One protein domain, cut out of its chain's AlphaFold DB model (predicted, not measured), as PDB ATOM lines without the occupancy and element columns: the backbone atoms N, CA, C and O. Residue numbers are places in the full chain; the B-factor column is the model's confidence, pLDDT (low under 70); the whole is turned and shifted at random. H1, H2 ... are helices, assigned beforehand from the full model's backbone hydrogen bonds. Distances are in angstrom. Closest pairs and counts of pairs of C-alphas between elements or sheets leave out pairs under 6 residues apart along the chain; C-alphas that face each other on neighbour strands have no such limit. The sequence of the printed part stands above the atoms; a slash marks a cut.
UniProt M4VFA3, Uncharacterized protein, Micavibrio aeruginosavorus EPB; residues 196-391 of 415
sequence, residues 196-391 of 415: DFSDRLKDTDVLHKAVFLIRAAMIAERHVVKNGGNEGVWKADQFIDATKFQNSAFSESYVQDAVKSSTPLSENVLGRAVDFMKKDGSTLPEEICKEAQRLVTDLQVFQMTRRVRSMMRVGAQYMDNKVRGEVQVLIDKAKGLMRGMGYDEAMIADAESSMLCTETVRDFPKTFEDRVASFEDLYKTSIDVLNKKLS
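Overview. This is residues 196 to 391 of the 415 residues of an uncharacterized protein of Micavibrio aeruginosavorus EPB (UniProt M4VFA3). This is an elongated, up-and-down bundle of six helices, each running against the one before it in the chain, with the long helix H5 as its spine. H1, H4 and H8 pack along the first half of H5, H6 and H7 fold back on its later part, and the short helices H2 and H3 make a small pair over H1 and H4. The printed part has 196 residues with eight named helices, H1 to H8 in order, and no named strand: the class is all helix. The whole is compact, with a radius of gyration of the C-alphas of 17.9 A and spans of 63 by 39 by 27 A.

Arrangement. Start with H1, residues 196 to 226; its residues 212 to 219 alone touch H2, residues 236 to 243, about perpendicular at 80 degrees, closest at the C-alphas of Ala 216 and Thr 243, 6.2 A. Next, H3, residues 249 to 259, touches H2 at a steep tilt of 61 degrees, with the C-alphas of Ala 236 and Gln 256 closest at 5.5 A. H4, residues 265 to 279, touches H1 opposite ways at a shallow tilt of 30 degrees; look at the closest C-alphas, Ala 220 and Ser 266, 5.0 A apart. The hub is H5, residues 286 to 318, which touches five helices and forms a helical hairpin with H4, closest at the C-alphas of Val 274 and Val 296, 6.5 A. H6, residues 321 to 340, makes a hairpin with H5 at a shallow tilt of 18 degrees, with the C-alphas of Val 301 and Ala 334 closest at 5.3 A. H7, residues 345 to 355, touches residues 304 to 309 alone of H5, closest at the C-alphas of Thr 305 and Met 355, 4.7 A. H8, residues 366 to 390, touches H1 opposite ways at a shallow tilt of 15 degrees, closest at the C-alphas of Val 211 and Glu 376, 7.0 A, and is apart from H7. Every O i to N i+4 pair is within hydrogen-bond range in the helices other than H5, which has 27 of 29.

Along the chain. Find C-alpha 196 at (38.631, 38.621, -38.109); from there H1 runs 45.2 A. H5 starts at C-alpha 286, (19.572, 34.551, -36.137), and runs 46.9 A; H6 runs 28.6 A. H8 runs 35.7 A and ends at C-alpha 390, (35.330, 42.794, -46.103).

Size, cuts and confidence. The C-alphas of Tyr 318 and Ser 391 are the two farthest apart, 64.0 A. The printed part has no cut, and no link is long. Its mean pLDDT is 70.3; look for values under 70 at residues 196 to 210, 228 to 267 and 376 to 391, among others.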
ATOM      1  N   ASP A 196      39.918  38.003 -37.787       37.91
ATOM      2  CA  ASP A 196      38.631  38.621 -38.109       37.91
ATOM      3  C   ASP A 196      38.195  38.259 -39.540       37.91
ATOM      4  O   ASP A 196      37.004  38.194 -39.830       37.91
ATOM      5  N   PHE A 197      39.152  38.009 -40.439       38.38
ATOM      6  CA  PHE A 197      38.916  37.544 -41.809       38.38
ATOM      7  C   PHE A 197      38.567  36.044 -41.859       38.38
ATOM      8  O   PHE A 197      37.606  35.664 -42.520       38.38
ATOM      9  N   SER A 198      39.283  35.204 -41.107       36.72
ATOM     10  CA  SER A 198      39.075  33.755 -40.974       36.72
ATOM     11  C   SER A 198      37.732  33.428 -40.326       36.72
ATOM     12  O   SER A 198      37.009  32.570 -40.827       36.72
ATOM     13  N   ASP A 199      37.348  34.139 -39.265       45.94
ATOM     14  CA  ASP A 199      36.062  33.918 -38.602       45.94
ATOM     15  C   ASP A 199      34.887  34.375 -39.485       45.94
ATOM     16  O   ASP A 199      33.919  33.637 -39.654       45.94
ATOM     17  N   ARG A 200      35.018  35.508 -40.192       47.75
ATOM     18  CA  ARG A 200      34.011  35.956 -41.178       47.75
ATOM     19  C   ARG A 200      33.905  35.030 -42.393       47.75
ATOM     20  O   ARG A 200      32.830  34.899 -42.982       47.75
ATOM     21  N   LEU A 201      35.002  34.383 -42.779       46.47
ATOM     22  CA  LEU A 201      35.009  33.348 -43.806       46.47
ATOM     23  C   LEU A 201      34.310  32.075 -43.314       46.47
ATOM     24  O   LEU A 201      33.466  31.554 -44.037       46.47
ATOM     25  N   LYS A 202      34.552  31.614 -42.079       52.94
ATOM     26  CA  LYS A 202      33.809  30.483 -41.485       52.94
ATOM     27  C   LYS A 202      32.303  30.742 -41.462       52.94
ATOM     28  O   LYS A 202      31.544  29.875 -41.884       52.94
ATOM     29  N   ASP A 203      31.873  31.937 -41.064       57.34
ATOM     30  CA  ASP A 203      30.453  32.317 -41.076       57.34
ATOM     31  C   ASP A 203      29.864  32.246 -42.493       57.34
ATOM     32  O   ASP A 203      28.746  31.774 -42.708       57.34
ATOM     33  N   THR A 204      30.658  32.660 -43.483       56.50
ATOM     34  CA  THR A 204      30.299  32.585 -44.899       56.50
ATOM     35  C   THR A 204      30.210  31.129 -45.372       56.50
ATOM     36  O   THR A 204      29.266  30.782 -46.076       56.50
ATOM     37  N   ASP A 205      31.134  30.251 -44.983       60.38
ATOM     38  CA  ASP A 205      31.121  28.822 -45.326       60.38
ATOM     39  C   ASP A 205      29.904  28.094 -44.731       60.38
ATOM     40  O   ASP A 205      29.182  27.403 -45.453       60.38
ATOM     41  N   VAL A 206      29.599  28.315 -43.449       64.44
ATOM     42  CA  VAL A 206      28.404  27.742 -42.804       64.44
ATOM     43  C   VAL A 206      27.132  28.214 -43.517       64.44
ATOM     44  O   VAL A 206      26.242  27.414 -43.813       64.44
ATOM     45  N   LEU A 207      27.066  29.497 -43.871       65.06
ATOM     46  CA  LEU A 207      25.945  30.073 -44.604       65.06
ATOM     47  C   LEU A 207      25.758  29.433 -45.993       65.06
ATOM     48  O   LEU A 207      24.642  29.069 -46.370       65.06
ATOM     49  N   HIS A 208      26.844  29.232 -46.738       66.38
ATOM     50  CA  HIS A 208      26.811  28.553 -48.035       66.38
ATOM     51  C   HIS A 208      26.357  27.098 -47.928       66.38
ATOM     52  O   HIS A 208      25.556  26.636 -48.746       66.38
ATOM     53  N   LYS A 209      26.860  26.379 -46.920       69.06
ATOM     54  CA  LYS A 209      26.480  24.992 -46.647       69.06
ATOM     55  C   LYS A 209      24.990  24.896 -46.330       69.06
ATOM     56  O   LYS A 209      24.313  24.076 -46.940       69.06
ATOM     57  N   ALA A 210      24.453  25.775 -45.484       67.88
ATOM     58  CA  ALA A 210      23.024  25.802 -45.164       67.88
ATOM     59  C   ALA A 210      22.146  25.906 -46.428       67.88
ATOM     60  O   ALA A 210      21.250  25.086 -46.638       67.88
ATOM     61  N   VAL A 211      22.447  26.871 -47.306       71.12
ATOM     62  CA  VAL A 211      21.693  27.090 -48.553       71.12
ATOM     63  C   VAL A 211      21.807  25.914 -49.503       71.12
ATOM     64  O   VAL A 211      20.794  25.450 -50.030       71.12
ATOM     65  N   PHE A 212      23.021  25.400 -49.698       72.31
ATOM     66  CA  PHE A 212      23.233  24.244 -50.554       72.31
ATOM     67  C   PHE A 212      22.406  23.041 -50.087       72.31
ATOM     68  O   PHE A 212      21.715  22.426 -50.894       72.31
ATOM     69  N   LEU A 213      22.429  22.734 -48.787       71.19
ATOM     70  CA  LEU A 213      21.744  21.569 -48.228       71.19
ATOM     71  C   LEU A 213      20.227  21.665 -48.328       71.19
ATOM     72  O   LEU A 213      19.577  20.697 -48.724       71.19
ATOM     73  N   ILE A 214      19.664  22.837 -48.041       74.38
ATOM     74  CA  ILE A 214      18.222  23.073 -48.156       74.38
ATOM     75  C   ILE A 214      17.779  22.968 -49.619       74.38
ATOM     76  O   ILE A 214      16.804  22.278 -49.929       74.38
ATOM     77  N   ARG A 215      18.525  23.584 -50.541       74.12
ATOM     78  CA  ARG A 215      18.234  23.531 -51.978       74.12
ATOM     79  C   ARG A 215      18.361  22.115 -52.536       74.12
ATOM     80  O   ARG A 215      17.503  21.679 -53.302       74.12
ATOM     81  N   ALA A 216      19.403  21.389 -52.141       72.44
ATOM     82  CA  ALA A 216      19.621  20.004 -52.537       72.44
ATOM     83  C   ALA A 216      18.492  19.095 -52.024       72.44
ATOM     84  O   ALA A 216      17.949  18.306 -52.799       72.44
ATOM     85  N   ALA A 217      18.074  19.249 -50.762       75.12
ATOM     86  CA  ALA A 217      16.951  18.504 -50.195       75.12
ATOM     87  C   ALA A 217      15.631  18.803 -50.931       75.12
ATOM     88  O   ALA A 217      14.891  17.879 -51.274       75.12
ATOM     89  N   MET A 218      15.366  20.076 -51.248       80.25
ATOM     90  CA  MET A 218      14.194  20.491 -52.025       80.25
ATOM     91  C   MET A 218      14.190  19.870 -53.431       80.25
ATOM     92  O   MET A 218      13.175  19.326 -53.863       80.25
ATOM     93  N   ILE A 219      15.313  19.932 -54.154       77.06
ATOM     94  CA  ILE A 219      15.433  19.379 -55.513       77.06
ATOM     95  C   ILE A 219      15.256  17.860 -55.507       77.06
ATOM     96  O   ILE A 219      14.558  17.327 -56.374       77.06
ATOM     97  N   ALA A 220      15.841  17.181 -54.515       75.12
ATOM     98  CA  ALA A 220      15.657  15.753 -54.326       75.12
ATOM     99  C   ALA A 220      14.165  15.425 -54.155       75.12
ATOM    100  O   ALA A 220      13.619  14.670 -54.956       75.12
ATOM    101  N   GLU A 221      13.473  16.049 -53.194       76.12
ATOM    102  CA  GLU A 221      12.047  15.790 -52.939       76.12
ATOM    103  C   GLU A 221      11.141  16.177 -54.118       76.12
ATOM    104  O   GLU A 221      10.244  15.410 -54.476       76.12
ATOM    105  N   ARG A 222      11.398  17.302 -54.797       78.50
ATOM    106  CA  ARG A 222      10.665  17.699 -56.013       78.50
ATOM    107  C   ARG A 222      10.748  16.626 -57.097       78.50
ATOM    108  O   ARG A 222       9.765  16.369 -57.795       78.50
ATOM    109  N   HIS A 223      11.905  15.992 -57.251       76.62
ATOM    110  CA  HIS A 223      12.073  14.905 -58.206       76.62
ATOM    111  C   HIS A 223      11.311  13.647 -57.790       76.62
ATOM    112  O   HIS A 223      10.659  13.036 -58.635       76.62
ATOM    113  N   VAL A 224      11.330  13.296 -56.498       76.00
ATOM    114  CA  VAL A 224      10.544  12.162 -55.989       76.00
ATOM    115  C   VAL A 224       9.057  12.365 -56.283       76.00
ATOM    116  O   VAL A 224       8.389  11.445 -56.751       76.00
ATOM    117  N   VAL A 225       8.542  13.581 -56.081       78.88
ATOM    118  CA  VAL A 225       7.154  13.937 -56.423       78.88
ATOM    119  C   VAL A 225       6.904  13.808 -57.927       78.88
ATOM    120  O   VAL A 225       5.952  13.139 -58.330       78.88
ATOM    121  N   LYS A 226       7.787  14.365 -58.768       80.19
ATOM    122  CA  LYS A 226       7.672  14.291 -60.235       80.19
ATOM    123  C   LYS A 226       7.646  12.849 -60.756       80.19
ATOM    124  O   LYS A 226       6.957  12.562 -61.732       80.19
ATOM    125  N   ASN A 227       8.351  11.941 -60.089       74.69
ATOM    126  CA  ASN A 227       8.393  10.517 -60.420       74.69
ATOM    127  C   ASN A 227       7.294   9.697 -59.720       74.69
ATOM    128  O   ASN A 227       7.399   8.472 -59.618       74.69
ATOM    129  N   GLY A 228       6.245  10.348 -59.211       68.00
ATOM    130  CA  GLY A 228       5.094   9.673 -58.612       68.00
ATOM    131  C   GLY A 228       5.392   8.989 -57.276       68.00
ATOM    132  O   GLY A 228       4.722   8.020 -56.927       68.00
ATOM    133  N   GLY A 229       6.392   9.470 -56.535       66.50
ATOM    134  CA  GLY A 229       6.815   8.918 -55.248       66.50
ATOM    135  C   GLY A 229       8.040   8.003 -55.315       66.50
ATOM    136  O   GLY A 229       8.515   7.586 -54.260       66.50
ATOM    137  N   ASN A 230       8.566   7.724 -56.512       65.25
ATOM    138  CA  ASN A 230       9.775   6.926 -56.711       65.25
ATOM    139  C   ASN A 230      11.025   7.809 -56.722       65.25
ATOM    140  O   ASN A 230      11.102   8.790 -57.457       65.25
ATOM    141  N   GLU A 231      12.044   7.431 -55.961       64.25
ATOM    142  CA  GLU A 231      13.271   8.230 -55.849       64.25
ATOM    143  C   GLU A 231      14.152   8.185 -57.101       64.25
ATOM    144  O   GLU A 231      14.869   9.147 -57.375       64.25
ATOM    145  N   GLY A 232      14.027   7.126 -57.912       60.28
ATOM    146  CA  GLY A 232      14.840   6.927 -59.113       60.28
ATOM    147  C   GLY A 232      16.329   6.731 -58.799       60.28
ATOM    148  O   GLY A 232      16.764   6.820 -57.654       60.28
ATOM    149  N   VAL A 233      17.133   6.445 -59.827       60.62
ATOM    150  CA  VAL A 233      18.599   6.421 -59.704       60.62
ATOM    151  C   VAL A 233      19.132   7.773 -60.160       60.62
ATOM    152  O   VAL A 233      18.988   8.128 -61.329       60.62
ATOM    153  N   TRP A 234      19.763   8.514 -59.252       59.41
ATOM    154  CA  TRP A 234      20.454   9.758 -59.583       59.41
ATOM    155  C   TRP A 234      21.936   9.500 -59.832       59.41
ATOM    156  O   TRP A 234      22.621   8.911 -58.998       59.41
ATOM    157  N   LYS A 235      22.454   9.997 -60.958       60.28
ATOM    158  CA  LYS A 235      23.902  10.161 -61.138       60.28
ATOM    159  C   LYS A 235      24.341  11.439 -60.419       60.28
ATOM    160  O   LYS A 235      23.647  12.449 -60.522       60.28
ATOM    161  N   ALA A 236      25.478  11.397 -59.723       57.94
ATOM    162  CA  ALA A 236      25.993  12.531 -58.949       57.94
ATOM    163  C   ALA A 236      26.087  13.809 -59.796       57.94
ATOM    164  O   ALA A 236      25.527  14.832 -59.412       57.94
ATOM    165  N   ASP A 237      26.659  13.710 -60.994       56.56
ATOM    166  CA  ASP A 237      26.845  14.849 -61.904       56.56
ATOM    167  C   ASP A 237      25.508  15.486 -62.320       56.56
ATOM    168  O   ASP A 237      25.364  16.703 -62.322       56.56
ATOM    169  N   GLN A 238      24.472  14.674 -62.562       63.47
ATOM    170  CA  GLN A 238      23.130  15.168 -62.904       63.47
ATOM    171  C   GLN A 238      22.452  15.880 -61.725       63.47
ATOM    172  O   GLN A 238      21.696  16.833 -61.922       63.47
ATOM    173  N   PHE A 239      22.704  15.416 -60.497       62.81
ATOM    174  CA  PHE A 239      22.219  16.075 -59.287       62.81
ATOM    175  C   PHE A 239      22.945  17.403 -59.053       62.81
ATOM    176  O   PHE A 239      22.300  18.420 -58.794       62.81
ATOM    177  N   ILE A 240      24.268  17.418 -59.223       58.31
ATOM    178  CA  ILE A 240      25.103  18.621 -59.118       58.31
ATOM    179  C   ILE A 240      24.641  19.673 -60.136       58.31
ATOM    180  O   ILE A 240      24.321  20.799 -59.746       58.31
ATOM    181  N   ASP A 241      24.461  19.288 -61.401       62.69
ATOM    182  CA  ASP A 241      23.972  20.177 -62.461       62.69
ATOM    183  C   ASP A 241      22.581  20.751 -62.154       62.69
ATOM    184  O   ASP A 241      22.333  21.950 -62.329       62.69
ATOM    185  N   ALA A 242      21.664  19.922 -61.641       61.31
ATOM    186  CA  ALA A 242      20.319  20.356 -61.266       61.31
ATOM    187  C   ALA A 242      20.327  21.348 -60.095       61.31
ATOM    188  O   ALA A 242      19.521  22.283 -60.066       61.31
ATOM    189  N   THR A 243      21.258  21.192 -59.149       59.00
ATOM    190  CA  THR A 243      21.412  22.140 -58.040       59.00
ATOM    191  C   THR A 243      21.963  23.496 -58.481       59.00
ATOM    192  O   THR A 243      21.742  24.473 -57.765       59.00
ATOM    193  N   LYS A 244      22.576  23.614 -59.675       54.09
ATOM    194  CA  LYS A 244      23.168  24.853 -60.232       54.09
ATOM    195  C   LYS A 244      24.042  25.631 -59.238       54.09
ATOM    196  O   LYS A 244      24.204  26.844 -59.366       54.09
ATOM    197  N   PHE A 245      24.598  24.960 -58.234       48.81
ATOM    198  CA  PHE A 245      25.578  25.568 -57.351       48.81
ATOM    199  C   PHE A 245      26.913  25.520 -58.092       48.81
ATOM    200  O   PHE A 245      27.664  24.559 -57.969       48.81
ATOM    201  N   GLN A 246      27.175  26.535 -58.922       36.78
ATOM    202  CA  GLN A 246      28.476  26.685 -59.570       36.78
ATOM    203  C   GLN A 246      29.563  26.708 -58.486       36.78
ATOM    204  O   GLN A 246      29.461  27.466 -57.522       36.78
ATOM    205  N   ASN A 247      30.541  25.813 -58.631       41.69
ATOM    206  CA  ASN A 247      31.769  25.707 -57.846       41.69
ATOM    207  C   ASN A 247      31.609  25.645 -56.322       41.69
ATOM    208  O   ASN A 247      31.763  26.626 -55.590       41.69
ATOM    209  N   SER A 248      31.398  24.452 -55.782       41.84
ATOM    210  CA  SER A 248      32.081  24.115 -54.535       41.84
ATOM    211  C   SER A 248      32.573  22.674 -54.618       41.84
ATOM    212  O   SER A 248      31.787  21.760 -54.818       41.84
ATOM    213  N   ALA A 249      33.870  22.435 -54.414       43.59
ATOM    214  CA  ALA A 249      34.369  21.072 -54.175       43.59
ATOM    215  C   ALA A 249      33.608  20.389 -53.011       43.59
ATOM    216  O   ALA A 249      33.516  19.163 -52.921       43.59
ATOM    217  N   PHE A 250      32.989  21.202 -52.146       47.16
ATOM    218  CA  PHE A 250      32.001  20.784 -51.163       47.16
ATOM    219  C   PHE A 250      30.740  20.156 -51.785       47.16
ATOM    220  O   PHE A 250      30.383  19.062 -51.376       47.16
ATOM    221  N   SER A 251      30.064  20.774 -52.763       51.44
ATOM    222  CA  SER A 251      28.843  20.205 -53.359       51.44
ATOM    223  C   SER A 251      29.120  18.884 -54.074       51.44
ATOM    224  O   SER A 251      28.318  17.957 -53.981       51.44
ATOM    225  N   GLU A 252      30.277  18.775 -54.722       49.25
ATOM    226  CA  GLU A 252      30.687  17.585 -55.462       49.25
ATOM    227  C   GLU A 252      31.021  16.407 -54.538       49.25
ATOM    228  O   GLU A 252      30.393  15.355 -54.652       49.25
ATOM    229  N   SER A 253      31.911  16.589 -53.555       53.81
ATOM    230  CA  SER A 253      32.220  15.544 -52.561       53.81
ATOM    231  C   SER A 253      30.981  15.120 -51.766       53.81
ATOM    232  O   SER A 253      30.723  13.931 -51.565       53.81
ATOM    233  N   TYR A 254      30.148  16.086 -51.383       56.00
ATOM    234  CA  TYR A 254      28.965  15.844 -50.572       56.00
ATOM    235  C   TYR A 254      27.883  15.046 -51.306       56.00
ATOM    236  O   TYR A 254      27.290  14.131 -50.723       56.00
ATOM    237  N   VAL A 255      27.629  15.368 -52.578       54.62
ATOM    238  CA  VAL A 255      26.674  14.639 -53.427       54.62
ATOM    239  C   VAL A 255      27.235  13.277 -53.817       54.62
ATOM    240  O   VAL A 255      26.504  12.291 -53.754       54.62
ATOM    241  N   GLN A 256      28.524  13.185 -54.151       57.56
ATOM    242  CA  GLN A 256      29.168  11.908 -54.462       57.56
ATOM    243  C   GLN A 256      29.093  10.928 -53.282       57.56
ATOM    244  O   GLN A 256      28.814   9.748 -53.492       57.56
ATOM    245  N   ASP A 257      29.251  11.399 -52.045       55.78
ATOM    246  CA  ASP A 257      29.091  10.560 -50.853       55.78
ATOM    247  C   ASP A 257      27.630  10.189 -50.570       55.78
ATOM    248  O   ASP A 257      27.354   9.110 -50.043       55.78
ATOM    249  N   ALA A 258      26.675  11.054 -50.918       55.16
ATOM    250  CA  ALA A 258      25.255  10.752 -50.766       55.16
ATOM    251  C   ALA A 258      24.769   9.707 -51.790       55.16
ATOM    252  O   ALA A 258      23.956   8.853 -51.440       55.16
ATOM    253  N   VAL A 259      25.314   9.726 -53.013       56.41
ATOM    254  CA  VAL A 259      25.012   8.776 -54.105       56.41
ATOM    255  C   VAL A 259      25.630   7.390 -53.874       56.41
ATOM    256  O   VAL A 259      25.096   6.394 -54.354       56.41
ATOM    257  N   LYS A 260      26.721   7.293 -53.102       54.81
ATOM    258  CA  LYS A 260      27.326   6.011 -52.687       54.81
ATOM    259  C   LYS A 260      26.558   5.301 -51.562       54.81
ATOM    260  O   LYS A 260      26.875   4.156 -51.242       54.81
ATOM    261  N   SER A 261      25.591   5.970 -50.933       51.72
ATOM    262  CA  SER A 261      24.820   5.416 -49.816       51.72
ATOM    263  C   SER A 261      23.718   4.469 -50.294       51.72
ATOM    264  O   SER A 261      23.082   4.704 -51.317       51.72
ATOM    265  N   SER A 262      23.431   3.429 -49.508       53.72
ATOM    266  CA  SER A 262      22.250   2.574 -49.691       53.72
ATOM    267  C   SER A 262      20.946   3.240 -49.229       53.72
ATOM    268  O   SER A 262      19.871   2.665 -49.386       53.72
ATOM    269  N   THR A 263      21.029   4.417 -48.603       55.84
ATOM    270  CA  THR A 263      19.873   5.218 -48.189       55.84
ATOM    271  C   THR A 263      19.347   6.038 -49.373       55.84
ATOM    272  O   THR A 263      20.161   6.650 -50.069       55.84
ATOM    273  N   PRO A 264      18.017   6.131 -49.560       62.62
ATOM    274  CA  PRO A 264      17.367   7.171 -50.355       62.62
ATOM    275  C   PRO A 264      18.100   8.516 -50.408       62.62
ATOM    276  O   PRO A 264      18.353   9.120 -49.363       62.62
ATOM    277  N   LEU A 265      18.410   9.023 -51.608       65.38
ATOM    278  CA  LEU A 265      19.164  10.277 -51.765       65.38
ATOM    279  C   LEU A 265      18.455  11.453 -51.074       65.38
ATOM    280  O   LEU A 265      19.111  12.272 -50.435       65.38
ATOM    281  N   SER A 266      17.122  11.515 -51.148       64.00
ATOM    282  CA  SER A 266      16.364  12.594 -50.511       64.00
ATOM    283  C   SER A 266      16.353  12.493 -48.981       64.00
ATOM    284  O   SER A 266      16.450  13.513 -48.305       64.00
ATOM    285  N   GLU A 267      16.325  11.283 -48.416       63.12
ATOM    286  CA  GLU A 267      16.451  11.053 -46.967       63.12
ATOM    287  C   GLU A 267      17.871  11.341 -46.471       63.12
ATOM    288  O   GLU A 267      18.042  11.946 -45.417       63.12
ATOM    289  N   ASN A 268      18.889  10.972 -47.248       72.25
ATOM    290  CA  ASN A 268      20.287  11.207 -46.906       72.25
ATOM    291  C   ASN A 268      20.616  12.707 -46.913       72.25
ATOM    292  O   ASN A 268      21.135  13.235 -45.932       72.25
ATOM    293  N   VAL A 269      20.250  13.427 -47.978       72.12
ATOM    294  CA  VAL A 269      20.508  14.872 -48.085       72.12
ATOM    295  C   VAL A 269      19.719  15.658 -47.031       72.12
ATOM    296  O   VAL A 269      20.292  16.521 -46.368       72.12
ATOM    297  N   LEU A 270      18.439  15.331 -46.810       76.69
ATOM    298  CA  LEU A 270      17.628  15.989 -45.782       76.69
ATOM    299  C   LEU A 270      18.108  15.661 -44.362       76.69
ATOM    300  O   LEU A 270      18.193  16.555 -43.524       76.69
ATOM    301  N   GLY A 271      18.455  14.403 -44.085       77.00
ATOM    302  CA  GLY A 271      19.000  13.985 -42.792       77.00
ATOM    303  C   GLY A 271      20.286  14.732 -42.460       77.00
ATOM    304  O   GLY A 271      20.439  15.263 -41.361       77.00
ATOM    305  N   ARG A 272      21.174  14.886 -43.441       70.94
ATOM    306  CA  ARG A 272      22.391  15.661 -43.236       70.94
ATOM    307  C   ARG A 272      22.146  17.174 -43.129       70.94
ATOM    308  O   ARG A 272      22.880  17.834 -42.400       70.94
ATOM    309  N   ALA A 273      21.129  17.730 -43.794       74.00
ATOM    310  CA  ALA A 273      20.718  19.124 -43.587       74.00
ATOM    311  C   ALA A 273      20.273  19.362 -42.135       74.00
ATOM    312  O   ALA A 273      20.672  20.341 -41.511       74.00
ATOM    313  N   VAL A 274      19.513  18.423 -41.563       80.06
ATOM    314  CA  VAL A 274      19.100  18.447 -40.151       80.06
ATOM    315  C   VAL A 274      20.309  18.385 -39.222       80.06
ATOM    316  O   VAL A 274      20.399  19.167 -38.277       80.06
ATOM    317  N   ASP A 275      21.241  17.469 -39.478       79.75
ATOM    318  CA  ASP A 275      22.439  17.319 -38.650       79.75
ATOM    319  C   ASP A 275      23.340  18.553 -38.716       79.75
ATOM    320  O   ASP A 275      23.860  18.987 -37.688       79.75
ATOM    321  N   PHE A 276      23.480  19.151 -39.899       78.31
ATOM    322  CA  PHE A 276      24.199  20.406 -40.081       78.31
ATOM    323  C   PHE A 276      23.561  21.536 -39.264       78.31
ATOM    324  O   PHE A 276      24.244  22.190 -38.479       78.31
ATOM    325  N   MET A 277      22.238  21.710 -39.352       79.44
ATOM    326  CA  MET A 277      21.538  22.746 -38.584       79.44
ATOM    327  C   MET A 277      21.646  22.549 -37.065       79.44
ATOM    328  O   MET A 277      21.608  23.530 -36.326       79.44
ATOM    329  N   LYS A 278      21.808  21.310 -36.585       81.06
ATOM    330  CA  LYS A 278      22.042  21.017 -35.162       81.06
ATOM    331  C   LYS A 278      23.473  21.299 -34.706       81.06
ATOM    332  O   LYS A 278      23.654  21.703 -33.563       81.06
ATOM    333  N   LYS A 279      24.469  21.015 -35.549       78.81
ATOM    334  CA  LYS A 279      25.894  21.140 -35.200       78.81
ATOM    335  C   LYS A 279      26.413  22.557 -35.397       78.81
ATOM    336  O   LYS A 279      27.010  23.116 -34.486       78.81
ATOM    337  N   ASP A 280      26.139  23.115 -36.569       68.44
ATOM    338  CA  ASP A 280      26.764  24.345 -37.056       68.44
ATOM    339  C   ASP A 280      25.741  25.479 -37.231       68.44
ATOM    340  O   ASP A 280      26.105  26.639 -37.390       68.44
ATOM    341  N   GLY A 281      24.438  25.187 -37.149       70.88
ATOM    342  CA  GLY A 281      23.387  26.186 -37.363       70.88
ATOM    343  C   GLY A 281      23.421  27.364 -36.383       70.88
ATOM    344  O   GLY A 281      22.967  28.448 -36.734       70.88
ATOM    345  N   SER A 282      23.986  27.200 -35.182       77.06
ATOM    346  CA  SER A 282      24.089  28.276 -34.184       77.06
ATOM    347  C   SER A 282      25.061  29.393 -34.565       77.06
ATOM    348  O   SER A 282      25.023  30.449 -33.939       77.06
ATOM    349  N   THR A 283      25.935  29.178 -35.553       71.19
ATOM    350  CA  THR A 283      26.855  30.217 -36.044       71.19
ATOM    351  C   THR A 283      26.244  31.047 -37.177       71.19
ATOM    352  O   THR A 283      26.833  32.034 -37.607       71.19
ATOM    353  N   LEU A 284      25.050  30.683 -37.663       71.06
ATOM    354  CA  LEU A 284      24.316  31.478 -38.644       71.06
ATOM    355  C   LEU A 284      23.690  32.720 -37.987       71.06
ATOM    356  O   LEU A 284      23.245  32.649 -36.839       71.06
ATOM    357  N   PRO A 285      23.549  33.837 -38.730       74.56
ATOM    358  CA  PRO A 285      22.727  34.964 -38.300       74.56
ATOM    359  C   PRO A 285      21.327  34.502 -37.882       74.56
ATOM    360  O   PRO A 285      20.727  33.673 -38.564       74.56
ATOM    361  N   GLU A 286      20.796  35.047 -36.786       79.56
ATOM    362  CA  GLU A 286      19.572  34.551 -36.137       79.56
ATOM    363  C   GLU A 286      18.380  34.410 -37.101       79.56
ATOM    364  O   GLU A 286      17.690  33.391 -37.091       79.56
ATOM    365  N   GLU A 287      18.159  35.402 -37.965       75.12
ATOM    366  CA  GLU A 287      17.070  35.401 -38.951       75.12
ATOM    367  C   GLU A 287      17.224  34.273 -39.984       75.12
ATOM    368  O   GLU A 287      16.262  33.573 -40.298       75.12
ATOM    369  N   ILE A 288      18.454  34.038 -40.452       75.50
ATOM    370  CA  ILE A 288      18.783  32.963 -41.396       75.50
ATOM    371  C   ILE A 288      18.669  31.611 -40.704       75.50
ATOM    372  O   ILE A 288      18.119  30.678 -41.277       75.50
ATOM    373  N   CYS A 289      19.176  31.497 -39.477       81.81
ATOM    374  CA  CYS A 289      19.118  30.273 -38.691       81.81
ATOM    375  C   CYS A 289      17.665  29.827 -38.488       81.81
ATOM    376  O   CYS A 289      17.332  28.678 -38.777       81.81
ATOM    377  N   LYS A 290      16.787  30.751 -38.071       83.94
ATOM    378  CA  LYS A 290      15.356  30.480 -37.879       83.94
ATOM    379  C   LYS A 290      14.679  30.045 -39.175       83.94
ATOM    380  O   LYS A 290      13.966  29.040 -39.173       83.94
ATOM    381  N   GLU A 291      14.916  30.751 -40.279       82.00
ATOM    382  CA  GLU A 291      14.296  30.403 -41.563       82.00
ATOM    383  C   GLU A 291      14.845  29.082 -42.126       82.00
ATOM    384  O   GLU A 291      14.083  28.247 -42.605       82.00
ATOM    385  N   ALA A 292      16.146  28.823 -41.982       80.19
ATOM    386  CA  ALA A 292      16.772  27.560 -42.364       80.19
ATOM    387  C   ALA A 292      16.220  26.378 -41.550       80.19
ATOM    388  O   ALA A 292      15.863  25.347 -42.121       80.19
ATOM    389  N   GLN A 293      16.094  26.526 -40.225       85.19
ATOM    390  CA  GLN A 293      15.489  25.513 -39.351       85.19
ATOM    391  C   GLN A 293      14.030  25.251 -39.724       85.19
ATOM    392  O   GLN A 293      13.603  24.094 -39.767       85.19
ATOM    393  N   ARG A 294      13.280  26.309 -40.047       84.44
ATOM    394  CA  ARG A 294      11.902  26.195 -40.517       84.44
ATOM    395  C   ARG A 294      11.815  25.447 -41.838       84.44
ATOM    396  O   ARG A 294      11.066  24.484 -41.921       84.44
ATOM    397  N   LEU A 295      12.613  25.820 -42.836       84.06
ATOM    398  CA  LEU A 295      12.635  25.165 -44.146       84.06
ATOM    399  C   LEU A 295      13.008  23.685 -44.052       84.06
ATOM    400  O   LEU A 295      12.347  22.847 -44.665       84.06
ATOM    401  N   VAL A 296      14.031  23.348 -43.263       86.06
ATOM    402  CA  VAL A 296      14.422  21.952 -43.025       86.06
ATOM    403  C   VAL A 296      13.292  21.186 -42.337       86.06
ATOM    404  O   VAL A 296      12.956  20.084 -42.768       86.06
ATOM    405  N   THR A 297      12.667  21.772 -41.315       84.69
ATOM    406  CA  THR A 297      11.557  21.134 -40.592       84.69
ATOM    407  C   THR A 297      10.343  20.926 -41.491       84.69
ATOM    408  O   THR A 297       9.776  19.834 -41.530       84.69
ATOM    409  N   ASP A 298       9.976  21.937 -42.270       84.06
ATOM    410  CA  ASP A 298       8.865  21.875 -43.210       84.06
ATOM    411  C   ASP A 298       9.133  20.788 -44.275       84.06
ATOM    412  O   ASP A 298       8.246  19.985 -44.572       84.06
ATOM    413  N   LEU A 299      10.366  20.677 -44.792       83.94
ATOM    414  CA  LEU A 299      10.767  19.605 -45.716       83.94
ATOM    415  C   LEU A 299      10.691  18.213 -45.065       83.94
ATOM    416  O   LEU A 299      10.251  17.261 -45.713       83.94
ATOM    417  N   GLN A 300      11.063  18.078 -43.787       86.38
ATOM    418  CA  GLN A 300      10.898  16.828 -43.031       86.38
ATOM    419  C   GLN A 300       9.425  16.438 -42.892       86.38
ATOM    420  O   GLN A 300       9.074  15.281 -43.127       86.38
ATOM    421  N   VAL A 301       8.556  17.392 -42.558       85.00
ATOM    422  CA  VAL A 301       7.105  17.171 -42.466       85.00
ATOM    423  C   VAL A 301       6.523  16.805 -43.832       85.00
ATOM    424  O   VAL A 301       5.701  15.889 -43.926       85.00
ATOM    425  N   PHE A 302       6.981  17.443 -44.910       85.62
ATOM    426  CA  PHE A 302       6.565  17.110 -46.272       85.62
ATOM    427  C   PHE A 302       6.979  15.685 -46.673       85.62
ATOM    428  O   PHE A 302       6.150  14.916 -47.164       85.62
ATOM    429  N   GLN A 303       8.229  15.291 -46.410       85.31
ATOM    430  CA  GLN A 303       8.713  13.936 -46.683       85.31
ATOM    431  C   GLN A 303       7.932  12.884 -45.879       85.31
ATOM    432  O   GLN A 303       7.541  11.851 -46.432       85.31
ATOM    433  N   MET A 304       7.661  13.146 -44.592       83.88
ATOM    434  CA  MET A 304       6.831  12.268 -43.758       83.88
ATOM    435  C   MET A 304       5.408  12.174 -44.302       83.88
ATOM    436  O   MET A 304       4.896  11.069 -44.439       83.88
ATOM    437  N   THR A 305       4.814  13.295 -44.716       84.31
ATOM    438  CA  THR A 305       3.503  13.318 -45.378       84.31
ATOM    439  C   THR A 305       3.487  12.433 -46.611       84.31
ATOM    440  O   THR A 305       2.652  11.538 -46.718       84.31
ATOM    441  N   ARG A 306       4.442  12.609 -47.527       84.25
ATOM    442  CA  ARG A 306       4.547  11.788 -48.739       84.25
ATOM    443  C   ARG A 306       4.690  10.297 -48.411       84.25
ATOM    444  O   ARG A 306       4.039   9.472 -49.054       84.25
ATOM    445  N   ARG A 307       5.515   9.946 -47.418       83.44
ATOM    446  CA  ARG A 307       5.706   8.557 -46.961       83.44
ATOM    447  C   ARG A 307       4.431   7.965 -46.377       83.44
ATOM    448  O   ARG A 307       4.017   6.904 -46.834       83.44
ATOM    449  N   VAL A 308       3.787   8.663 -45.442       82.00
ATOM    450  CA  VAL A 308       2.528   8.219 -44.833       82.00
ATOM    451  C   VAL A 308       1.472   8.017 -45.912       82.00
ATOM    452  O   VAL A 308       0.898   6.939 -45.984       82.00
ATOM    453  N   ARG A 309       1.291   8.963 -46.840       83.50
ATOM    454  CA  ARG A 309       0.345   8.807 -47.957       83.50
ATOM    455  C   ARG A 309       0.655   7.598 -48.844       83.50
ATOM    456  O   ARG A 309      -0.255   6.878 -49.247       83.50
ATOM    457  N   SER A 310       1.935   7.342 -49.132       79.25
ATOM    458  CA  SER A 310       2.363   6.147 -49.875       79.25
ATOM    459  C   SER A 310       1.996   4.860 -49.127       79.25
ATOM    460  O   SER A 310       1.392   3.953 -49.701       79.25
ATOM    461  N   MET A 311       2.269   4.813 -47.819       77.88
ATOM    462  CA  MET A 311       1.915   3.686 -46.951       77.88
ATOM    463  C   MET A 311       0.399   3.505 -46.826       77.88
ATOM    464  O   MET A 311      -0.079   2.377 -46.879       77.88
ATOM    465  N   MET A 312      -0.371   4.591 -46.732       76.62
ATOM    466  CA  MET A 312      -1.838   4.573 -46.699       76.62
ATOM    467  C   MET A 312      -2.426   4.072 -48.024       76.62
ATOM    468  O   MET A 312      -3.383   3.302 -48.020       76.62
ATOM    469  N   ARG A 313      -1.828   4.438 -49.165       72.06
ATOM    470  CA  ARG A 313      -2.248   3.972 -50.496       72.06
ATOM    471  C   ARG A 313      -2.009   2.474 -50.691       72.06
ATOM    472  O   ARG A 313      -2.886   1.788 -51.207       72.06
ATOM    473  N   VAL A 314      -0.840   1.968 -50.293       63.59
ATOM    474  CA  VAL A 314      -0.522   0.526 -50.342       63.59
ATOM    475  C   VAL A 314      -1.335  -0.238 -49.285       63.59
ATOM    476  O   VAL A 314      -1.848  -1.327 -49.537       63.59
ATOM    477  N   GLY A 315      -1.518   0.371 -48.115       53.91
ATOM    478  CA  GLY A 315      -2.259  -0.177 -46.986       53.91
ATOM    479  C   GLY A 315      -3.775  -0.233 -47.178       53.91
ATOM    480  O   GLY A 315      -4.412  -1.102 -46.589       53.91
ATOM    481  N   ALA A 316      -4.366   0.579 -48.058       53.41
ATOM    482  CA  ALA A 316      -5.788   0.476 -48.400       53.41
ATOM    483  C   ALA A 316      -6.192  -0.926 -48.915       53.41
ATOM    484  O   ALA A 316      -7.373  -1.263 -48.890       53.41
ATOM    485  N   GLN A 317      -5.228  -1.752 -49.346       51.00
ATOM    486  CA  GLN A 317      -5.458  -3.142 -49.752       51.00
ATOM    487  C   GLN A 317      -4.987  -4.194 -48.719       51.00
ATOM    488  O   GLN A 317      -5.551  -5.283 -48.716       51.00
ATOM    489  N   TYR A 318      -4.013  -3.899 -47.833       53.94
ATOM    490  CA  TYR A 318      -3.376  -4.898 -46.936       53.94
ATOM    491  C   TYR A 318      -2.773  -4.340 -45.616       53.94
ATOM    492  O   TYR A 318      -1.781  -4.875 -45.124       53.94
ATOM    493  N   MET A 319      -3.291  -3.248 -45.039       67.38
ATOM    494  CA  MET A 319      -2.682  -2.618 -43.849       67.38
ATOM    495  C   MET A 319      -2.755  -3.518 -42.601       67.38
ATOM    496  O   MET A 319      -3.797  -3.623 -41.954       67.38
ATOM    497  N   ASP A 320      -1.630  -4.137 -42.242       72.06
ATOM    498  CA  ASP A 320      -1.476  -4.884 -40.994       72.06
ATOM    499  C   ASP A 320      -1.178  -3.957 -39.791       72.06
ATOM    500  O   ASP A 320      -0.963  -2.745 -39.921       72.06
ATOM    501  N   ASN A 321      -1.175  -4.527 -38.580       75.75
ATOM    502  CA  ASN A 321      -0.912  -3.777 -37.346       75.75
ATOM    503  C   ASN A 321       0.496  -3.156 -37.302       75.75
ATOM    504  O   ASN A 321       0.697  -2.167 -36.596       75.75
ATOM    505  N   LYS A 322       1.462  -3.711 -38.045       77.38
ATOM    506  CA  LYS A 322       2.837  -3.209 -38.095       77.38
ATOM    507  C   LYS A 322       2.903  -1.923 -38.919       77.38
ATOM    508  O   LYS A 322       3.410  -0.920 -38.424       77.38
ATOM    509  N   VAL A 323       2.304  -1.913 -40.112       76.19
ATOM    510  CA  VAL A 323       2.220  -0.723 -40.977       76.19
ATOM    511  C   VAL A 323       1.450   0.402 -40.284       76.19
ATOM    512  O   VAL A 323       1.864   1.559 -40.342       76.19
ATOM    513  N   ARG A 324       0.367   0.077 -39.562       80.50
ATOM    514  CA  ARG A 324      -0.383   1.067 -38.772       80.50
ATOM    515  C   ARG A 324       0.478   1.705 -37.672       80.50
ATOM    516  O   ARG A 324       0.407   2.914 -37.473       80.50
ATOM    517  N   GLY A 325       1.299   0.907 -36.987       83.12
ATOM    518  CA  GLY A 325       2.248   1.408 -35.991       83.12
ATOM    519  C   GLY A 325       3.300   2.338 -36.599       83.12
ATOM    520  O   GLY A 325       3.553   3.412 -36.060       83.12
ATOM    521  N   GLU A 326       3.866   1.975 -37.751       84.94
ATOM    522  CA  GLU A 326       4.849   2.806 -38.460       84.94
ATOM    523  C   GLU A 326       4.249   4.141 -38.945       84.94
ATOM    524  O   GLU A 326       4.887   5.186 -38.808       84.94
ATOM    525  N   VAL A 327       3.003   4.135 -39.439       85.38
ATOM    526  CA  VAL A 327       2.267   5.363 -39.793       85.38
ATOM    527  C   VAL A 327       2.099   6.275 -38.577       85.38
ATOM    528  O   VAL A 327       2.410   7.463 -38.668       85.38
ATOM    529  N   GLN A 328       1.663   5.732 -37.437       86.00
ATOM    530  CA  GLN A 328       1.467   6.525 -36.222       86.00
ATOM    531  C   GLN A 328       2.777   7.163 -35.743       86.00
ATOM    532  O   GLN A 328       2.798   8.348 -35.425       86.00
ATOM    533  N   VAL A 329       3.886   6.418 -35.775       91.12
ATOM    534  CA  VAL A 329       5.216   6.940 -35.411       91.12
ATOM    535  C   VAL A 329       5.620   8.122 -36.297       91.12
ATOM    536  O   VAL A 329       6.170   9.106 -35.799       91.12
ATOM    537  N   LEU A 330       5.351   8.053 -37.604       87.62
ATOM    538  CA  LEU A 330       5.653   9.148 -38.529       87.62
ATOM    539  C   LEU A 330       4.768  10.375 -38.281       87.62
ATOM    540  O   LEU A 330       5.282  11.494 -38.296       87.62
ATOM    541  N   ILE A 331       3.476  10.174 -38.013       88.62
ATOM    542  CA  ILE A 331       2.543  11.256 -37.671       88.62
ATOM    543  C   ILE A 331       2.978  11.934 -36.371       88.62
ATOM    544  O   ILE A 331       3.146  13.152 -36.343       88.62
ATOM    545  N   ASP A 332       3.246  11.170 -35.312       90.75
ATOM    546  CA  ASP A 332       3.668  11.715 -34.018       90.75
ATOM    547  C   ASP A 332       4.986  12.485 -34.132       90.75
ATOM    548  O   ASP A 332       5.138  13.565 -33.552       90.75
ATOM    549  N   LYS A 333       5.926  11.979 -34.943       92.31
ATOM    550  CA  LYS A 333       7.182  12.674 -35.242       92.31
ATOM    551  C   LYS A 333       6.936  13.998 -35.967       92.31
ATOM    552  O   LYS A 333       7.528  15.005 -35.584       92.31
ATOM    553  N   ALA A 334       6.065  14.019 -36.975       86.75
ATOM    554  CA  ALA A 334       5.736  15.242 -37.700       86.75
ATOM    555  C   ALA A 334       5.040  16.271 -36.794       86.75
ATOM    556  O   ALA A 334       5.428  17.439 -36.782       86.75
ATOM    557  N   LYS A 335       4.095  15.837 -35.952       89.69
ATOM    558  CA  LYS A 335       3.430  16.690 -34.953       89.69
ATOM    559  C   LYS A 335       4.429  17.262 -33.948       89.69
ATOM    560  O   LYS A 335       4.374  18.449 -33.636       89.69
ATOM    561  N   GLY A 336       5.365  16.445 -33.465       90.31
ATOM    562  CA  GLY A 336       6.436  16.888 -32.570       90.31
ATOM    563  C   GLY A 336       7.326  17.963 -33.199       90.31
ATOM    564  O   GLY A 336       7.608  18.974 -32.560       90.31
ATOM    565  N   LEU A 337       7.706  17.782 -34.468       88.31
ATOM    566  CA  LEU A 337       8.474  18.770 -35.230       88.31
ATOM    567  C   LEU A 337       7.708  20.089 -35.409       88.31
ATOM    568  O   LEU A 337       8.252  21.157 -35.136       88.31
ATOM    569  N   MET A 338       6.434  20.022 -35.805       83.25
ATOM    570  CA  MET A 338       5.590  21.207 -35.990       83.25
ATOM    571  C   MET A 338       5.383  21.978 -34.679       83.25
ATOM    572  O   MET A 338       5.522  23.200 -34.656       83.25
ATOM    573  N   ARG A 339       5.138  21.281 -33.560       90.44
ATOM    574  CA  ARG A 339       5.049  21.918 -32.233       90.44
ATOM    575  C   ARG A 339       6.354  22.593 -31.831       90.44
ATOM    576  O   ARG A 339       6.324  23.712 -31.329       90.44
ATOM    577  N   GLY A 340       7.493  21.946 -32.091       84.25
ATOM    578  CA  GLY A 340       8.818  22.518 -31.832       84.25
ATOM    579  C   GLY A 340       9.083  23.822 -32.591       84.25
ATOM    580  O   GLY A 340       9.840  24.658 -32.111       84.25
ATOM    581  N   MET A 341       8.415  24.020 -33.730       81.44
ATOM    582  CA  MET A 341       8.499  25.231 -34.555       81.44
ATOM    583  C   MET A 341       7.383  26.255 -34.286       81.44
ATOM    584  O   MET A 341       7.339  27.291 -34.947       81.44
ATOM    585  N   GLY A 342       6.486  25.989 -33.330       83.38
ATOM    586  CA  GLY A 342       5.421  26.917 -32.938       83.38
ATOM    587  C   GLY A 342       4.211  26.955 -33.877       83.38
ATOM    588  O   GLY A 342       3.495  27.953 -33.891       83.38
ATOM    589  N   TYR A 343       3.973  25.897 -34.660       80.88
ATOM    590  CA  TYR A 343       2.726  25.755 -35.417       80.88
ATOM    591  C   TYR A 343       1.537  25.609 -34.461       80.88
ATOM    592  O   TYR A 343       1.643  24.939 -33.431       80.88
ATOM    593  N   ASP A 344       0.401  26.217 -34.805       89.69
ATOM    594  CA  ASP A 344      -0.817  26.079 -34.009       89.69
ATOM    595  C   ASP A 344      -1.462  24.687 -34.173       89.69
ATOM    596  O   ASP A 344      -1.208  23.954 -35.135       89.69
ATOM    597  N   GLU A 345      -2.307  24.298 -33.213       90.94
ATOM    598  CA  GLU A 345      -2.940  22.971 -33.216       90.94
ATOM    599  C   GLU A 345      -3.905  22.774 -34.401       90.94
ATOM    600  O   GLU A 345      -4.137  21.635 -34.802       90.94
ATOM    601  N   ALA A 346      -4.429  23.847 -35.006       88.06
ATOM    602  CA  ALA A 346      -5.284  23.740 -36.186       88.06
ATOM    603  C   ALA A 346      -4.465  23.380 -37.437       88.06
ATOM    604  O   ALA A 346      -4.855  22.489 -38.187       88.06
ATOM    605  N   MET A 347      -3.295  23.996 -37.622       82.44
ATOM    606  CA  MET A 347      -2.337  23.655 -38.675       82.44
ATOM    607  C   MET A 347      -1.783  22.242 -38.498       82.44
ATOM    608  O   MET A 347      -1.607  21.518 -39.477       82.44
ATOM    609  N   ILE A 348      -1.518  21.832 -37.255       85.75
ATOM    610  CA  ILE A 348      -1.066  20.471 -36.950       85.75
ATOM    611  C   ILE A 348      -2.159  19.453 -37.302       85.75
ATOM    612  O   ILE A 348      -1.860  18.431 -37.922       85.75
ATOM    613  N   ALA A 349      -3.417  19.732 -36.953       82.50
ATOM    614  CA  ALA A 349      -4.548  18.869 -37.288       82.50
ATOM    615  C   ALA A 349      -4.804  18.795 -38.806       82.50
ATOM    616  O   ALA A 349      -5.083  17.716 -39.331       82.50
ATOM    617  N   ASP A 350      -4.671  19.914 -39.523       80.31
ATOM    618  CA  ASP A 350      -4.784  19.950 -40.985       80.31
ATOM    619  C   ASP A 350      -3.667  19.137 -41.661       80.31
ATOM    620  O   ASP A 350      -3.927  18.327 -42.556       80.31
ATOM    621  N   ALA A 351      -2.429  19.257 -41.173       80.38
ATOM    622  CA  ALA A 351      -1.311  18.448 -41.644       80.38
ATOM    623  C   ALA A 351      -1.546  16.950 -41.392       80.38
ATOM    624  O   ALA A 351      -1.372  16.151 -42.306       80.38
ATOM    625  N   GLU A 352      -1.999  16.559 -40.199       84.25
ATOM    626  CA  GLU A 352      -2.342  15.166 -39.873       84.25
ATOM    627  C   GLU A 352      -3.438  14.613 -40.801       84.25
ATOM    628  O   GLU A 352      -3.279  13.537 -41.382       84.25
ATOM    629  N   SER A 353      -4.510  15.380 -41.012       81.25
ATOM    630  CA  SER A 353      -5.582  15.039 -41.955       81.25
ATOM    631  C   SER A 353      -5.039  14.844 -43.377       81.25
ATOM    632  O   SER A 353      -5.325  13.851 -44.049       81.25
ATOM    633  N   SER A 354      -4.162  15.751 -43.811       81.75
ATOM    634  CA  SER A 354      -3.478  15.675 -45.097       81.75
ATOM    635  C   SER A 354      -2.587  14.433 -45.211       81.75
ATOM    636  O   SER A 354      -2.574  13.801 -46.266       81.75
ATOM    637  N   MET A 355      -1.870  14.030 -44.159       82.06
ATOM    638  CA  MET A 355      -1.031  12.820 -44.154       82.06
ATOM    639  C   MET A 355      -1.846  11.543 -44.346       82.06
ATOM    640  O   MET A 355      -1.405  10.639 -45.053       82.06
ATOM    641  N   LEU A 356      -3.042  11.482 -43.762       81.44
ATOM    642  CA  LEU A 356      -3.927  10.317 -43.827       81.44
ATOM    643  C   LEU A 356      -4.702  10.203 -45.152       81.44
ATOM    644  O   LEU A 356      -5.389   9.206 -45.382       81.44
ATOM    645  N   CYS A 357      -4.570  11.181 -46.048       78.12
ATOM    646  CA  CYS A 357      -5.161  11.130 -47.380       78.12
ATOM    647  C   CYS A 357      -4.465  10.083 -48.271       78.12
ATOM    648  O   CYS A 357      -3.244  10.043 -48.389       78.12
ATOM    649  N   THR A 358      -5.231   9.245 -48.973       71.88
ATOM    650  CA  THR A 358      -4.678   8.211 -49.871       71.88
ATOM    651  C   THR A 358      -4.263   8.745 -51.245       71.88
ATOM    652  O   THR A 358      -3.700   8.007 -52.058       71.88
ATOM    653  N   GLU A 359      -4.562  10.011 -51.543       74.81
ATOM    654  CA  GLU A 359      -4.205  10.631 -52.815       74.81
ATOM    655  C   GLU A 359      -2.706  10.923 -52.900       74.81
ATOM    656  O   GLU A 359      -2.101  11.549 -52.024       74.81
ATOM    657  N   THR A 360      -2.103  10.511 -54.014       68.19
ATOM    658  CA  THR A 360      -0.701  10.803 -54.315       68.19
ATOM    659  C   THR A 360      -0.464  12.301 -54.395       68.19
ATOM    660  O   THR A 360      -1.193  13.001 -55.098       68.19
ATOM    661  N   VAL A 361       0.613  12.772 -53.771       74.12
ATOM    662  CA  VAL A 361       1.121  14.127 -53.998       74.12
ATOM    663  C   VAL A 361       1.601  14.217 -55.448       74.12
ATOM    664  O   VAL A 361       2.523  13.496 -55.829       74.12
ATOM    665  N   ARG A 362       0.933  15.040 -56.263       74.38
ATOM    666  CA  ARG A 362       1.243  15.204 -57.696       74.38
ATOM    667  C   ARG A 362       2.162  16.387 -57.970       74.38
ATOM    668  O   ARG A 362       2.957  16.326 -58.900       74.38
ATOM    669  N   ASP A 363       2.082  17.404 -57.119       75.69
ATOM    670  CA  ASP A 363       2.819  18.650 -57.270       75.69
ATOM    671  C   ASP A 363       3.625  18.948 -56.012       75.69
ATOM    672  O   ASP A 363       3.166  18.747 -54.883       75.69
ATOM    673  N   PHE A 364       4.851  19.427 -56.215       75.81
ATOM    674  CA  PHE A 364       5.644  19.983 -55.130       75.81
ATOM    675  C   PHE A 364       5.061  21.359 -54.766       75.81
ATOM    676  O   PHE A 364       4.772  22.134 -55.683       75.81
ATOM    677  N   PRO A 365       4.839  21.692 -53.480       75.50
ATOM    678  CA  PRO A 365       4.107  22.906 -53.145       75.50
ATOM    679  C   PRO A 365       4.893  24.153 -53.556       75.50
ATOM    680  O   PRO A 365       6.019  24.362 -53.110       75.50
ATOM    681  N   LYS A 366       4.275  25.020 -54.366       73.75
ATOM    682  CA  LYS A 366       4.895  26.273 -54.829       73.75
ATOM    683  C   LYS A 366       5.345  27.170 -53.670       73.75
ATOM    684  O   LYS A 366       6.371  27.827 -53.753       73.75
ATOM    685  N   THR A 367       4.624  27.120 -52.553       72.75
ATOM    686  CA  THR A 367       4.973  27.828 -51.318       72.75
ATOM    687  C   THR A 367       6.354  27.450 -50.773       72.75
ATOM    688  O   THR A 367       7.004  28.303 -50.179       72.75
ATOM    689  N   PHE A 368       6.836  26.219 -50.984       73.25
ATOM    690  CA  PHE A 368       8.218  25.856 -50.651       73.25
ATOM    691  C   PHE A 368       9.220  26.502 -51.601       73.25
ATOM    692  O   PHE A 368      10.243  27.000 -51.145       73.25
ATOM    693  N   GLU A 369       8.930  26.509 -52.902       70.44
ATOM    694  CA  GLU A 369       9.809  27.126 -53.902       70.44
ATOM    695  C   GLU A 369       9.951  28.632 -53.647       70.44
ATOM    696  O   GLU A 369      11.066  29.153 -53.644       70.44
ATOM    697  N   ASP A 370       8.840  29.306 -53.337       72.81
ATOM    698  CA  ASP A 370       8.816  30.732 -53.010       72.81
ATOM    699  C   ASP A 370       9.601  31.030 -51.713       72.81
ATOM    700  O   ASP A 370      10.355  32.003 -51.650       72.81
ATOM    701  N   ARG A 371       9.488  30.177 -50.681       74.44
ATOM    702  CA  ARG A 371      10.245  30.342 -49.423       74.44
ATOM    703  C   ARG A 371      11.738  30.073 -49.593       74.44
ATOM    704  O   ARG A 371      12.542  30.823 -49.050       74.44
ATOM    705  N   VAL A 372      12.128  29.053 -50.361       70.00
ATOM    706  CA  VAL A 372      13.546  28.798 -50.666       70.00
ATOM    707  C   VAL A 372      14.132  29.948 -51.485       70.00
ATOM    708  O   VAL A 372      15.239  30.382 -51.188       70.00
ATOM    709  N   ALA A 373      13.388  30.508 -52.445       69.94
ATOM    710  CA  ALA A 373      13.818  31.704 -53.168       69.94
ATOM    711  C   ALA A 373      14.004  32.912 -52.229       69.94
ATOM    712  O   ALA A 373      15.040  33.572 -52.273       69.94
ATOM    713  N   SER A 374      13.056  33.148 -51.314       73.88
ATOM    714  CA  SER A 374      13.178  34.198 -50.293       73.88
ATOM    715  C   SER A 374      14.383  33.977 -49.370       73.88
ATOM    716  O   SER A 374      15.061  34.931 -48.994       73.88
ATOM    717  N   PHE A 375      14.670  32.727 -49.009       72.44
ATOM    718  CA  PHE A 375      15.841  32.361 -48.217       72.44
ATOM    719  C   PHE A 375      17.152  32.585 -48.985       72.44
ATOM    720  O   PHE A 375      18.114  33.104 -48.422       72.44
ATOM    721  N   GLU A 376      17.184  32.279 -50.283       65.81
ATOM    722  CA  GLU A 376      18.315  32.599 -51.160       65.81
ATOM    723  C   GLU A 376      18.534  34.115 -51.299       65.81
ATOM    724  O   GLU A 376      19.675  34.565 -51.399       65.81
ATOM    725  N   ASP A 377      17.478  34.925 -51.260       68.88
ATOM    726  CA  ASP A 377      17.596  36.385 -51.288       68.88
ATOM    727  C   ASP A 377      18.079  36.965 -49.946       68.88
ATOM    728  O   ASP A 377      18.929  37.864 -49.929       68.88
ATOM    729  N   LEU A 378      17.632  36.402 -48.816       65.06
ATOM    730  CA  LEU A 378      18.175  36.707 -47.481       65.06
ATOM    731  C   LEU A 378      19.662  36.349 -47.394       65.06
ATOM    732  O   LEU A 378      20.471  37.119 -46.867       65.06
ATOM    733  N   TYR A 379      20.036  35.209 -47.968       65.44
ATOM    734  CA  TYR A 379      21.418  34.782 -48.120       65.44
ATOM    735  C   TYR A 379      22.241  35.779 -48.943       65.44
ATOM    736  O   TYR A 379      23.286  36.216 -48.466       65.44
ATOM    737  N   LYS A 380      21.778  36.185 -50.136       62.62
ATOM    738  CA  LYS A 380      22.488  37.169 -50.977       62.62
ATOM    739  C   LYS A 380      22.694  38.472 -50.222       62.62
ATOM    740  O   LYS A 380      23.801  38.990 -50.194       62.62
ATOM    741  N   THR A 381      21.654  38.946 -49.538       64.31
ATOM    742  CA  THR A 381      21.712  40.161 -48.717       64.31
ATOM    743  C   THR A 381      22.744  40.027 -47.595       64.31
ATOM    744  O   THR A 381      23.527  40.943 -47.349       64.31
ATOM    745  N   SER A 382      22.790  38.870 -46.935       60.19
ATOM    746  CA  SER A 382      23.727  38.594 -45.842       60.19
ATOM    747  C   SER A 382      25.167  38.474 -46.333       60.19
ATOM    748  O   SER A 382      26.072  39.034 -45.719       60.19
ATOM    749  N   ILE A 383      25.374  37.831 -47.483       57.34
ATOM    750  CA  ILE A 383      26.661  37.810 -48.177       57.34
ATOM    751  C   ILE A 383      27.072  39.208 -48.615       57.34
ATOM    752  O   ILE A 383      28.223  39.572 -48.417       57.34
ATOM    753  N   ASP A 384      26.171  40.025 -49.147       55.88
ATOM    754  CA  ASP A 384      26.484  41.397 -49.543       55.88
ATOM    755  C   ASP A 384      26.890  42.249 -48.338       55.88
ATOM    756  O   ASP A 384      27.805  43.064 -48.438       55.88
ATOM    757  N   VAL A 385      26.255  42.055 -47.180       56.53
ATOM    758  CA  VAL A 385      26.649  42.705 -45.922       56.53
ATOM    759  C   VAL A 385      28.021  42.215 -45.452       56.53
ATOM    760  O   VAL A 385      28.846  43.035 -45.046       56.53
ATOM    761  N   LEU A 386      28.291  40.910 -45.520       53.84
ATOM    762  CA  LEU A 386      29.597  40.339 -45.180       53.84
ATOM    763  C   LEU A 386      30.687  40.841 -46.141       53.84
ATOM    764  O   LEU A 386      31.720  41.325 -45.689       53.84
ATOM    765  N   ASN A 387      30.418  40.863 -47.445       49.28
ATOM    766  CA  ASN A 387      31.302  41.384 -48.486       49.28
ATOM    767  C   ASN A 387      31.566  42.885 -48.312       49.28
ATOM    768  O   ASN A 387      32.711  43.320 -48.388       49.28
ATOM    769  N   LYS A 388      30.543  43.693 -48.003       51.12
ATOM    770  CA  LYS A 388      30.707  45.128 -47.703       51.12
ATOM    771  C   LYS A 388      31.551  45.376 -46.453       51.12
ATOM    772  O   LYS A 388      32.248  46.380 -46.398       51.12
ATOM    773  N   LYS A 389      31.506  44.476 -45.467       45.47
ATOM    774  CA  LYS A 389      32.376  44.515 -44.278       45.47
ATOM    775  C   LYS A 389      33.809  44.038 -44.560       45.47
ATOM    776  O   LYS A 389      34.688  44.303 -43.740       45.47
ATOM    777  N   LEU A 390      34.027  43.300 -45.651       41.81
ATOM    778  CA  LEU A 390      35.330  42.794 -46.103       41.81
ATOM    779  C   LEU A 390      36.023  43.753 -47.082       41.81
ATOM    780  O   LEU A 390      37.251  43.782 -47.134       41.81
ATOM    781  N   SER A 391      35.264  44.577 -47.810       37.78
ATOM    782  CA  SER A 391      35.815  45.731 -48.519       37.78
ATOM    783  C   SER A 391      36.320  46.748 -47.493       37.78
ATOM    784  O   SER A 391      35.513  47.248 -46.703       37.78
TER     785      SER A 391